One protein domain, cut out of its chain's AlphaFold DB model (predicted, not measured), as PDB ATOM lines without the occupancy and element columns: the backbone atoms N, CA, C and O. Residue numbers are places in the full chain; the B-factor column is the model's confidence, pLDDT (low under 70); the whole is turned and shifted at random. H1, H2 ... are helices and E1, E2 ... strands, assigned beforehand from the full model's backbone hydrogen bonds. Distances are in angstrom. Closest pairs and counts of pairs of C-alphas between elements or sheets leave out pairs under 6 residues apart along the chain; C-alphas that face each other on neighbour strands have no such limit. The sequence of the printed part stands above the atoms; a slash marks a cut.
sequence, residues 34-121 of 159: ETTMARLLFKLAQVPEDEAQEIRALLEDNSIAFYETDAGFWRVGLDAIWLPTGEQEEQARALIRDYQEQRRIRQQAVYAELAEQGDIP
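What this domain is: This is residues 34 to 121 of the 159 residues of an uncharacterized protein of Cellvibrio japonicus (strain Ueda107) (UniProt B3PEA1). A small antiparallel sheet, order E1 E3 E2, and short helix H1 form a head; long helix H2 starts there and extends as an arm, its residues 100 to 110 sticking out. The printed part has 88 residues, two named helices and three strands, ordered E1, H1, E2, E3, H2: mixed class. It is loose, radius of gyration of the C-alphas 16.2 A, spanning 53 by 33 by 21 A.

Where its parts are: E1, residues 39 to 43, begins at C-alpha (58.046, 22.246, -30.827). E3 is residues 80 to 83, E2 67 to 69. H1, residues 49 to 61, is 18.3 A long. H2, residues 86 to 116, is 45.4 A long, ending at C-alpha (18.089, 12.773, -18.089).

How they stand to each other: E3 pairs antiparallel with E1 (N 39 and O 83, 3.0 A) and, as a hairpin, E2 (N 82 and O 67, 2.8 A). H1 residues 52 to 56 and H2 residues 86 to 96 only graze the sheet. H1 residues 55 to 59 and H2 residues 92 to 96 only just touch, with 3 pairs of C-alphas within 8 A, closest Leu 59 and Ala 92, 7.3 A. Every O i to N i+4 pair is within hydrogen-bond range in H1, 25 of 27 in H2.

The domain as a whole: The C-alphas farthest apart, of Glu 34 and Gly 118, span 53.5 A. The printed part has no cut. Residues 114 to 121 are among those under 70 pLDDT.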
ATOM      1  N   GLU A  34      62.556  31.958 -32.788       52.34
ATOM      2  CA  GLU A  34      63.481  31.374 -33.738       52.34
ATOM      3  C   GLU A  34      62.856  30.075 -34.256       52.34
ATOM      4  O   GLU A  34      62.540  29.146 -33.509       52.34
ATOM      5  N   THR A  35      62.606  30.077 -35.556       59.25
ATOM      6  CA  THR A  35      61.898  29.085 -36.364       59.25
ATOM      7  C   THR A  35      62.725  27.823 -36.637       59.25
ATOM      8  O   THR A  35      62.539  27.169 -37.657       59.25
ATOM      9  N   THR A  36      63.622  27.436 -35.729       55.03
ATOM     10  CA  THR A  36      64.617  26.367 -35.962       55.03
ATOM     11  C   THR A  36      64.703  25.315 -34.859       55.03
ATOM     12  O   THR A  36      65.614  24.493 -34.871       55.03
ATOM     13  N   MET A  37      63.752  25.284 -33.924       57.69
ATOM     14  CA  MET A  37      63.664  24.220 -32.922       57.69
ATOM     15  C   MET A  37      62.298  23.557 -32.978       57.69
ATOM     16  O   MET A  37      61.266  24.232 -32.966       57.69
ATOM     17  N   ALA A  38      62.302  22.228 -33.015       63.03
ATOM     18  CA  ALA A  38      61.077  21.464 -33.036       63.03
ATOM     19  C   ALA A  38      60.266  21.680 -31.752       63.03
ATOM     20  O   ALA A  38      60.799  21.696 -30.637       63.03
ATOM     21  N   ARG A  39      58.961  21.885 -31.914       70.81
ATOM     22  CA  ARG A  39      58.046  22.246 -30.827       70.81
ATOM     23  C   ARG A  39      57.137  21.076 -30.498       70.81
ATOM     24  O   ARG A  39      56.537  20.479 -31.387       70.81
ATOM     25  N   LEU A  40      57.010  20.787 -29.203       78.38
ATOM     26  CA  LEU A  40      56.057  19.805 -28.698       78.38
ATOM     27  C   LEU A  40      54.631  20.319 -28.941       78.38
ATOM     28  O   LEU A  40      54.202  21.297 -28.315       78.38
ATOM     29  N   LEU A  41      53.902  19.662 -29.838       77.38
ATOM     30  CA  LEU A  41      52.520  20.015 -30.140       77.38
ATOM     31  C   LEU A  41      51.568  19.335 -29.165       77.38
ATOM     32  O   LEU A  41      50.704  19.993 -28.577       77.38
ATOM     33  N   PHE A  42      51.751  18.026 -28.987       76.00
ATOM     34  CA  PHE A  42      50.793  17.178 -28.302       76.00
ATOM     35  C   PHE A  42      51.484  15.989 -27.628       76.00
ATOM     36  O   PHE A  42      52.417  15.415 -28.183       76.00
ATOM     37  N   LYS A  43      51.046  15.637 -26.413       77.12
ATOM     38  CA  LYS A  43      51.561  14.485 -25.657       77.12
ATOM     39  C   LYS A  43      50.592  13.319 -25.822       77.12
ATOM     40  O   LYS A  43      49.458  13.426 -25.369       77.12
ATOM     41  N   LEU A  44      51.053  12.224 -26.410       77.06
ATOM     42  CA  LEU A  44      50.267  11.015 -26.661       77.06
ATOM     43  C   LEU A  44      50.289  10.054 -25.466       77.06
ATOM     44  O   LEU A  44      49.415   9.209 -25.336       77.06
ATOM     45  N   ALA A  45      51.207  10.244 -24.513       67.06
ATOM     46  CA  ALA A  45      51.410   9.323 -23.389       67.06
ATOM     47  C   ALA A  45      50.162   9.004 -22.529       67.06
ATOM     48  O   ALA A  45      50.138   7.983 -21.840       67.06
ATOM     49  N   GLN A  46      49.147   9.875 -22.515       64.56
ATOM     50  CA  GLN A  46      47.894   9.676 -21.766       64.56
ATOM     51  C   GLN A  46      46.654   9.653 -22.665       64.56
ATOM     52  O   GLN A  46      45.531   9.707 -22.162       64.56
ATOM     53  N   VAL A  47      46.857   9.606 -23.976       71.44
ATOM     54  CA  VAL A  47      45.795   9.747 -24.963       71.44
ATOM     55  C   VAL A  47      45.466   8.358 -25.511       71.44
ATOM     56  O   VAL A  47      46.383   7.589 -25.798       71.44
ATOM     57  N   PRO A  48      44.179   7.981 -25.581       77.00
ATOM     58  CA  PRO A  48      43.755   6.752 -26.242       77.00
ATOM     59  C   PRO A  48      44.231   6.697 -27.704       77.00
ATOM     60  O   PRO A  48      44.312   7.729 -28.367       77.00
ATOM     61  N   GLU A  49      44.532   5.503 -28.220       76.62
ATOM     62  CA  GLU A  49      45.061   5.349 -29.589       76.62
ATOM     63  C   GLU A  49      44.083   5.868 -30.659       76.62
ATOM     64  O   GLU A  49      44.500   6.385 -31.691       76.62
ATOM     65  N   ASP A  50      42.776   5.789 -30.399       81.50
ATOM     66  CA  ASP A  50      41.731   6.372 -31.240       81.50
ATOM     67  C   ASP A  50      41.858   7.899 -31.354       81.50
ATOM     68  O   ASP A  50      41.853   8.430 -32.462       81.50
ATOM     69  N   GLU A  51      42.067   8.602 -30.237       78.38
ATOM     70  CA  GLU A  51      42.289  10.055 -30.242       78.38
ATOM     71  C   GLU A  51      43.621  10.422 -30.920       78.38
ATOM     72  O   GLU A  51      43.697  11.411 -31.652       78.38
ATOM     73  N   ALA A  52      44.675   9.623 -30.717       81.69
ATOM     74  CA  ALA A  52      45.954   9.826 -31.396       81.69
ATOM     75  C   ALA A  52      45.799   9.723 -32.921       81.69
ATOM     76  O   ALA A  52      46.303  10.577 -33.655       81.69
ATOM     77  N   GLN A  53      45.042   8.732 -33.398       84.12
ATOM     78  CA  GLN A  53      44.764   8.554 -34.819       84.12
ATOM     79  C   GLN A  53      43.940   9.708 -35.408       84.12
ATOM     80  O   GLN A  53      44.234  10.157 -36.517       84.12
ATOM     81  N   GLU A  54      42.952  10.226 -34.673       84.25
ATOM     82  CA  GLU A  54      42.182  11.406 -35.093       84.25
ATOM     83  C   GLU A  54      43.074  12.649 -35.236       84.25
ATOM     84  O   GLU A  54      42.932  13.411 -36.192       84.25
ATOM     85  N   ILE A  55      44.034  12.840 -34.328       83.38
ATOM     86  CA  ILE A  55      44.987  13.956 -34.401       83.38
ATOM     87  C   ILE A  55      45.950  13.783 -35.581       83.38
ATOM     88  O   ILE A  55      46.231  14.769 -36.262       83.38
ATOM     89  N   ARG A  56      46.424  12.559 -35.865       85.12
ATOM     90  CA  ARG A  56      47.238  12.272 -37.064       85.12
ATOM     91  C   ARG A  56      46.474  12.652 -38.338       85.12
ATOM     92  O   ARG A  56      46.995  13.420 -39.139       85.12
ATOM     93  N   ALA A  57      45.218  12.215 -38.466       86.62
ATOM     94  CA  ALA A  57      44.364  12.554 -39.608       86.62
ATOM     95  C   ALA A  57      44.139  14.071 -39.736       86.62
ATOM     96  O   ALA A  57      44.287  14.631 -40.817       86.62
ATOM     97  N   LEU A  58      43.874  14.764 -38.622       85.38
ATOM     98  CA  LEU A  58      43.686  16.217 -38.617       85.38
ATOM     99  C   LEU A  58      44.937  16.972 -39.094       85.38
ATOM    100  O   LEU A  58      44.822  17.987 -39.784       85.38
ATOM    101  N   LEU A  59      46.130  16.504 -38.724       84.75
ATOM    102  CA  LEU A  59      47.393  17.101 -39.166       84.75
ATOM    103  C   LEU A  59      47.680  16.804 -40.645       84.75
ATOM    104  O   LEU A  59      48.106  17.712 -41.363       84.75
ATOM    105  N   GLU A  60      47.401  15.583 -41.109       85.25
ATOM    106  CA  GLU A  60      47.527  15.188 -42.520       85.25
ATOM    107  C   GLU A  60      46.580  15.984 -43.427       85.25
ATOM    108  O   GLU A  60      47.026  16.554 -44.425       85.25
ATOM    109  N   ASP A  61      45.308  16.118 -43.043       86.62
ATOM    110  CA  ASP A  61      44.289  16.869 -43.790       86.62
ATOM    111  C   ASP A  61      44.672  18.346 -43.969       86.62
ATOM    112  O   ASP A  61      44.388  18.961 -44.997       86.62
ATOM    113  N   ASN A  62      45.361  18.920 -42.979       81.62
ATOM    114  CA  ASN A  62      45.835  20.303 -43.015       81.62
ATOM    115  C   ASN A  62      47.254  20.440 -43.596       81.62
ATOM    116  O   ASN A  62      47.813  21.537 -43.586       81.62
ATOM    117  N   SER A  63      47.829  19.354 -44.134       81.44
ATOM    118  CA  SER A  63      49.172  19.317 -44.735       81.44
ATOM    119  C   SER A  63      50.287  19.803 -43.795       81.44
ATOM    120  O   SER A  63      51.273  20.398 -44.236       81.44
ATOM    121  N   ILE A  64      50.133  19.562 -42.490       80.38
ATOM    122  CA  ILE A  64      51.090  19.971 -41.460       80.38
ATOM    123  C   ILE A  64      52.127  18.864 -41.299       80.38
ATOM    124  O   ILE A  64      51.792  17.727 -40.978       80.38
ATOM    125  N   ALA A  65      53.405  19.188 -41.494       80.06
ATOM    126  CA  ALA A  65      54.478  18.224 -41.271       80.06
ATOM    127  C   ALA A  65      54.626  17.940 -39.769       80.06
ATOM    128  O   ALA A  65      54.748  18.870 -38.969       80.06
ATOM    129  N   PHE A  66      54.663  16.667 -39.382       82.62
ATOM    130  CA  PHE A  66      54.852  16.257 -37.993       82.62
ATOM    131  C   PHE A  66      55.748  15.025 -37.888       82.62
ATOM    132  O   PHE A  66      55.909  14.270 -38.847       82.62
ATOM    133  N   TYR A  67      56.349  14.831 -36.718       80.75
ATOM    134  CA  TYR A  67      57.052  13.600 -36.383       80.75
ATOM    135  C   TYR A  67      56.642  13.113 -34.995       80.75
ATOM    136  O   TYR A  67      56.358  13.908 -34.097       80.75
ATOM    137  N   GLU A  68      56.604  11.797 -34.830       82.75
ATOM    138  CA  GLU A  68      56.176  11.130 -33.604       82.75
ATOM    139  C   GLU A  68      57.380  10.491 -32.909       82.75
ATOM    140  O   GLU A  68      58.340  10.058 -33.552       82.75
ATOM    141  N   THR A  69      57.367  10.477 -31.581       81.25
ATOM    142  CA  THR A  69      58.345   9.743 -30.773       81.25
ATOM    143  C   THR A  69      57.606   8.695 -29.966       81.25
ATOM    144  O   THR A  69      56.846   9.071 -29.093       81.25
ATOM    145  N   ASP A  70      57.854   7.410 -30.215       77.19
ATOM    146  CA  ASP A  70      57.248   6.315 -29.451       77.19
ATOM    147  C   ASP A  70      57.998   6.101 -28.119       77.19
ATOM    148  O   ASP A  70      59.235   6.101 -28.063       77.19
ATOM    149  N   ALA A  71      57.254   5.912 -27.026       71.69
ATOM    150  CA  ALA A  71      57.790   5.671 -25.685       71.69
ATOM    151  C   ALA A  71      58.407   4.269 -25.474       71.69
ATOM    152  O   ALA A  71      58.941   3.988 -24.390       71.69
ATOM    153  N   GLY A  72      58.354   3.398 -26.480       69.12
ATOM    154  CA  GLY A  72      58.875   2.039 -26.464       69.12
ATOM    155  C   GLY A  72      58.119   1.107 -25.511       69.12
ATOM    156  O   GLY A  72      57.252   1.503 -24.733       69.12
ATOM    157  N   PHE A  73      58.499  -0.174 -25.524       65.44
ATOM    158  CA  PHE A  73      57.805  -1.245 -24.790       65.44
ATOM    159  C   PHE A  73      57.669  -0.999 -23.276       65.44
ATOM    160  O   PHE A  73      56.686  -1.402 -22.658       65.44
ATOM    161  N   TRP A  74      58.634  -0.309 -22.665       69.69
ATOM    162  CA  TRP A  74      58.609  -0.017 -21.231       69.69
ATOM    163  C   TRP A  74      57.706   1.167 -20.860       69.69
ATOM    164  O   TRP A  74      57.520   1.424 -19.673       69.69
ATOM    165  N   ARG A  75      57.139   1.886 -21.845       64.62
ATOM    166  CA  ARG A  75      56.264   3.062 -21.661       64.62
ATOM    167  C   ARG A  75      56.855   4.155 -20.753       64.62
ATOM    168  O   ARG A  75      56.112   4.936 -20.166       64.62
ATOM    169  N   VAL A  76      58.183   4.210 -20.619       66.19
ATOM    170  CA  VAL A  76      58.893   5.208 -19.789       66.19
ATOM    171  C   VAL A  76      59.321   6.431 -20.615       66.19
ATOM    172  O   VAL A  76      59.827   7.402 -20.058       66.19
ATOM    173  N   GLY A  77      59.136   6.398 -21.939       64.44
ATOM    174  CA  GLY A  77      59.407   7.523 -22.833       64.44
ATOM    175  C   GLY A  77      58.259   8.538 -22.917       64.44
ATOM    176  O   GLY A  77      57.118   8.263 -22.548       64.44
ATOM    177  N   LEU A  78      58.577   9.736 -23.411       70.75
ATOM    178  CA  LEU A  78      57.579  10.748 -23.748       70.75
ATOM    179  C   LEU A  78      57.025  10.437 -25.138       70.75
ATOM    180  O   LEU A  78      57.683  10.742 -26.128       70.75
ATOM    181  N   ASP A  79      55.817   9.880 -25.182       79.88
ATOM    182  CA  ASP A  79      55.082   9.753 -26.434       79.88
ATOM    183  C   ASP A  79      54.459  11.096 -26.821       79.88
ATOM    184  O   ASP A  79      53.746  11.722 -26.017       79.88
ATOM    185  N   ALA A  80      54.813  11.593 -28.002       82.56
ATOM    186  CA  ALA A  80      54.501  12.945 -28.428       82.56
ATOM    187  C   ALA A  80      54.604  13.155 -29.941       82.56
ATOM    188  O   ALA A  80      55.502  12.631 -30.602       82.56
ATOM    189  N   ILE A  81      53.743  14.047 -30.439       82.62
ATOM    190  CA  ILE A  81      53.823  14.622 -31.780       82.62
ATOM    191  C   ILE A  81      54.529  15.976 -31.699       82.62
ATOM    192  O   ILE A  81      54.188  16.852 -30.888       82.62
ATOM    193  N   TRP A  82      55.499  16.155 -32.583       81.88
ATOM    194  CA  TRP A  82      56.349  17.327 -32.671       81.88
ATOM    195  C   TRP A  82      56.243  17.974 -34.048       81.88
ATOM    196  O   TRP A  82      56.152  17.286 -35.066       81.88
ATOM    197  N   LEU A  83      56.304  19.305 -34.077       81.06
ATOM    198  CA  LEU A  83      56.349  20.069 -35.321       81.06
ATOM    199  C   LEU A  83      57.790  20.464 -35.653       81.06
ATOM    200  O   LEU A  83      58.476  20.992 -34.773       81.06
ATOM    201  N   PRO A  84      58.239  20.277 -36.906       71.25
ATOM    202  CA  PRO A  84      59.587  20.632 -37.335       71.25
ATOM    203  C   PRO A  84      59.796  22.148 -37.451       71.25
ATOM    204  O   PRO A  84      60.922  22.615 -37.306       71.25
ATOM    205  N   THR A  85      58.736  22.932 -37.685       66.31
ATOM    206  CA  THR A  85      58.832  24.384 -37.905       66.31
ATOM    207  C   THR A  85      57.850  25.137 -37.016       66.31
ATOM    208  O   THR A  85      56.669  24.804 -36.949       66.31
ATOM    209  N   GLY A  86      58.333  26.193 -36.354       67.19
ATOM    210  CA  GLY A  86      57.518  27.028 -35.466       67.19
ATOM    211  C   GLY A  86      56.409  27.822 -36.170       67.19
ATOM    212  O   GLY A  86      55.432  28.177 -35.523       67.19
ATOM    213  N   GLU A  87      56.510  28.057 -37.484       67.88
ATOM    214  CA  GLU A  87      55.498  28.810 -38.250       67.88
ATOM    215  C   GLU A  87      54.128  28.117 -38.285       67.88
ATOM    216  O   GLU A  87      53.096  28.782 -38.273       67.88
ATOM    217  N   GLN A  88      54.106  26.782 -38.272       68.69
ATOM    218  CA  GLN A  88      52.868  25.996 -38.293       68.69
ATOM    219  C   GLN A  88      52.361  25.664 -36.877       68.69
ATOM    220  O   GLN A  88      51.281  25.096 -36.725       68.69
ATOM    221  N   GLU A  89      53.099  26.048 -35.822       71.44
ATOM    222  CA  GLU A  89      52.724  25.764 -34.429       71.44
ATOM    223  C   GLU A  89      51.395  26.425 -34.060       71.44
ATOM    224  O   GLU A  89      50.535  25.799 -33.436       71.44
ATOM    225  N   GLU A  90      51.213  27.692 -34.432       74.81
ATOM    226  CA  GLU A  90      50.012  28.443 -34.065       74.81
ATOM    227  C   GLU A  90      48.761  27.886 -34.756       74.81
ATOM    228  O   GLU A  90      47.719  27.746 -34.109       74.81
ATOM    229  N   GLN A  91      48.893  27.483 -36.023       76.81
ATOM    230  CA  GLN A  91      47.829  26.855 -36.809       76.81
ATOM    231  C   GLN A  91      47.461  25.478 -36.247       76.81
ATOM    232  O   GLN A  91      46.296  25.238 -35.929       76.81
ATOM    233  N   ALA A  92      48.446  24.607 -36.016       78.94
ATOM    234  CA  ALA A  92      48.211  23.282 -35.442       78.94
ATOM    235  C   ALA A  92      47.581  23.368 -34.041       78.94
ATOM    236  O   ALA A  92      46.656  22.629 -33.703       78.94
ATOM    237  N   ARG A  93      48.035  24.322 -33.217       78.38
ATOM    238  CA  ARG A  93      47.462  24.551 -31.886       78.38
ATOM    239  C   ARG A  93      46.038  25.095 -31.963       78.38
ATOM    240  O   ARG A  93      45.248  24.781 -31.077       78.38
ATOM    241  N   ALA A  94      45.706  25.910 -32.962       82.56
ATOM    242  CA  ALA A  94      44.337  26.369 -33.178       82.56
ATOM    243  C   ALA A  94      43.405  25.205 -33.530       82.56
ATOM    244  O   ALA A  94      42.401  25.026 -32.848       82.56
ATOM    245  N   LEU A  95      43.808  24.351 -34.473       82.88
ATOM    246  CA  LEU A  95      43.044  23.162 -34.867       82.88
ATOM    247  C   LEU A  95      42.780  22.218 -33.685       82.88
ATOM    248  O   LEU A  95      41.650  21.780 -33.480       82.88
ATOM    249  N   ILE A  96      43.792  21.963 -32.848       80.56
ATOM    250  CA  ILE A  96      43.622  21.129 -31.648       80.56
ATOM    251  C   ILE A  96      42.647  21.768 -30.654       80.56
ATOM    252  O   ILE A  96      41.845  21.060 -30.047       80.56
ATOM    253  N   ARG A  97      42.703  23.091 -30.451       81.81
ATOM    254  CA  ARG A  97      41.759  23.770 -29.547       81.81
ATOM    255  C   ARG A  97      40.326  23.650 -30.049       81.81
ATOM    256  O   ARG A  97      39.440  23.383 -29.241       81.81
ATOM    257  N   ASP A  98      40.118  23.821 -31.347       83.94
ATOM    258  CA  ASP A  98      38.791  23.730 -31.954       83.94
ATOM    259  C   ASP A  98      38.246  22.300 -31.846       83.94
ATOM    260  O   ASP A  98      37.101  22.102 -31.435       83.94
ATOM    261  N   TYR A  99      39.092  21.292 -32.086       82.38
ATOM    262  CA  TYR A  99      38.761  19.887 -31.844       82.38
ATOM    263  C   TYR A  99      38.388  19.624 -30.374       82.38
ATOM    264  O   TYR A  99      37.349  19.026 -30.084       82.38
ATOM    265  N   GLN A 100      39.191  20.115 -29.422       78.69
ATOM    266  CA  GLN A 100      38.911  19.962 -27.990       78.69
ATOM    267  C   GLN A 100      37.581  20.604 -27.591       78.69
ATOM    268  O   GLN A 100      36.858  20.043 -26.764       78.69
ATOM    269  N   GLU A 101      37.236  21.753 -28.170       82.81
ATOM    270  CA  GLU A 101      35.962  22.417 -27.908       82.81
ATOM    271  C   GLU A 101      34.778  21.608 -28.438       82.81
ATOM    272  O   GLU A 101      33.826  21.346 -27.698       82.81
ATOM    273  N   GLN A 102      34.866  21.109 -29.672       82.12
ATOM    274  CA  GLN A 102      33.843  20.223 -30.235       82.12
ATOM    275  C   GLN A 102      33.652  18.963 -29.380       82.12
ATOM    276  O   GLN A 102      32.518  18.538 -29.124       82.12
ATOM    277  N   ARG A 103      34.749  18.381 -28.886       78.56
ATOM    278  CA  ARG A 103      34.724  17.187 -28.032       78.56
ATOM    279  C   ARG A 103      34.091  17.479 -26.674       78.56
ATOM    280  O   ARG A 103      33.287  16.672 -26.204       78.56
ATOM    281  N   ARG A 104      34.382  18.637 -26.068       77.38
ATOM    282  CA  ARG A 104      33.730  19.093 -24.825       77.38
ATOM    283  C   ARG A 104      32.222  19.218 -24.996       77.38
ATOM    284  O   ARG A 104      31.486  18.680 -24.171       77.38
ATOM    285  N   ILE A 105      31.771  19.860 -26.071       78.62
ATOM    286  CA  ILE A 105      30.342  20.037 -26.361       78.62
ATOM    287  C   ILE A 105      29.662  18.673 -26.540       78.62
ATOM    288  O   ILE A 105      28.620  18.414 -25.938       78.62
ATOM    289  N   ARG A 106      30.281  17.761 -27.302       78.12
ATOM    290  CA  ARG A 106      29.751  16.405 -27.508       78.12
ATOM    291  C   ARG A 106      29.653  15.625 -26.197       78.12
ATOM    292  O   ARG A 106      28.636  14.990 -25.945       78.12
ATOM    293  N   GLN A 107      30.677  15.689 -25.345       74.69
ATOM    294  CA  GLN A 107      30.639  15.030 -24.039       74.69
ATOM    295  C   GLN A 107      29.567  15.623 -23.133       74.69
ATOM    296  O   GLN A 107      28.853  14.864 -22.492       74.69
ATOM    297  N   GLN A 108      29.417  16.947 -23.093       76.44
ATOM    298  CA  GLN A 108      28.361  17.598 -22.314       76.44
ATOM    299  C   GLN A 108      26.963  17.171 -22.770       76.44
ATOM    300  O   GLN A 108      26.120  16.915 -21.916       76.44
ATOM    301  N   ALA A 109      26.734  17.026 -24.078       77.12
ATOM    302  CA  ALA A 109      25.471  16.515 -24.609       77.12
ATOM    303  C   ALA A 109      25.203  15.068 -24.162       77.12
ATOM    304  O   ALA A 109      24.122  14.773 -23.663       77.12
ATOM    305  N   VAL A 110      26.212  14.192 -24.240       75.00
ATOM    306  CA  VAL A 110      26.108  12.803 -23.759       75.00
ATOM    307  C   VAL A 110      25.882  12.751 -22.244       75.00
ATOM    308  O   VAL A 110      25.065  11.972 -21.767       75.00
ATOM    309  N   TYR A 111      26.565  13.595 -21.463       67.12
ATOM    310  CA  TYR A 111      26.337  13.699 -20.020       67.12
ATOM    311  C   TYR A 111      24.932  14.205 -19.691       67.12
ATOM    312  O   TYR A 111      24.349  13.725 -18.724       67.12
ATOM    313  N   ALA A 112      24.394  15.156 -20.459       74.19
ATOM    314  CA  ALA A 112      23.033  15.650 -20.282       74.19
ATOM    315  C   ALA A 112      22.006  14.549 -20.580       74.19
ATOM    316  O   ALA A 112      21.116  14.325 -19.769       74.19
ATOM    317  N   GLU A 113      22.192  13.799 -21.665       72.44
ATOM    318  CA  GLU A 113      21.336  12.664 -22.025       72.44
ATOM    319  C   GLU A 113      21.378  11.551 -20.960       72.44
ATOM    320  O   GLU A 113      20.340  11.045 -20.538       72.44
ATOM    321  N   LEU A 114      22.564  11.219 -20.439       65.69
ATOM    322  CA  LEU A 114      22.723  10.253 -19.342       65.69
ATOM    323  C   LEU A 114      22.147  10.764 -18.010       65.69
ATOM    324  O   LEU A 114      21.604   9.985 -17.226       65.69
ATOM    325  N   ALA A 115      22.243  12.069 -17.746       64.31
ATOM    326  CA  ALA A 115      21.640  12.692 -16.571       64.31
ATOM    327  C   ALA A 115      20.106  12.686 -16.651       64.31
ATOM    328  O   ALA A 115      19.455  12.429 -15.638       64.31
ATOM    329  N   GLU A 116      19.531  12.904 -17.837       63.56
ATOM    330  CA  GLU A 116      18.089  12.773 -18.089       63.56
ATOM    331  C   GLU A 116      17.608  11.324 -17.953       63.56
ATOM    332  O   GLU A 116      16.517  11.081 -17.438       63.56
ATOM    333  N   GLN A 117      18.447  10.353 -18.322       65.25
ATOM    334  CA  GLN A 117      18.194   8.925 -18.096       65.25
ATOM    335  C   GLN A 117      18.346   8.505 -16.619       65.25
ATOM    336  O   GLN A 117      18.074   7.355 -16.276       65.25
ATOM    337  N   GLY A 118      18.735   9.422 -15.722       58.09
ATOM    338  CA  GLY A 118      18.853   9.178 -14.279       58.09
ATOM    339  C   GLY A 118      20.053   8.317 -13.879       58.09
ATOM    340  O   GLY A 118      20.244   8.034 -12.696       58.09
ATOM    341  N   ASP A 119      20.887   7.942 -14.843       56.09
ATOM    342  CA  ASP A 119      22.076   7.120 -14.660       56.09
ATOM    343  C   ASP A 119      23.289   8.048 -14.713       56.09
ATOM    344  O   ASP A 119      24.163   7.935 -15.565       56.09
ATOM    345  N   ILE A 120      23.338   9.030 -13.802       54.34
ATOM    346  CA  ILE A 120      24.611   9.672 -13.473       54.34
ATOM    347  C   ILE A 120      25.443   8.523 -12.908       54.34
ATOM    348  O   ILE A 120      25.106   8.064 -11.812       54.34
ATOM    349  N   PRO A 121      26.500   8.038 -13.593       55.88
ATOM    350  CA  PRO A 121      27.291   6.923 -13.108       55.88
ATOM    351  C   PRO A 121      28.171   7.466 -11.991       55.88
ATOM    352  O   PRO A 121      29.369   7.743 -12.150       55.88
TER     353      PRO A 121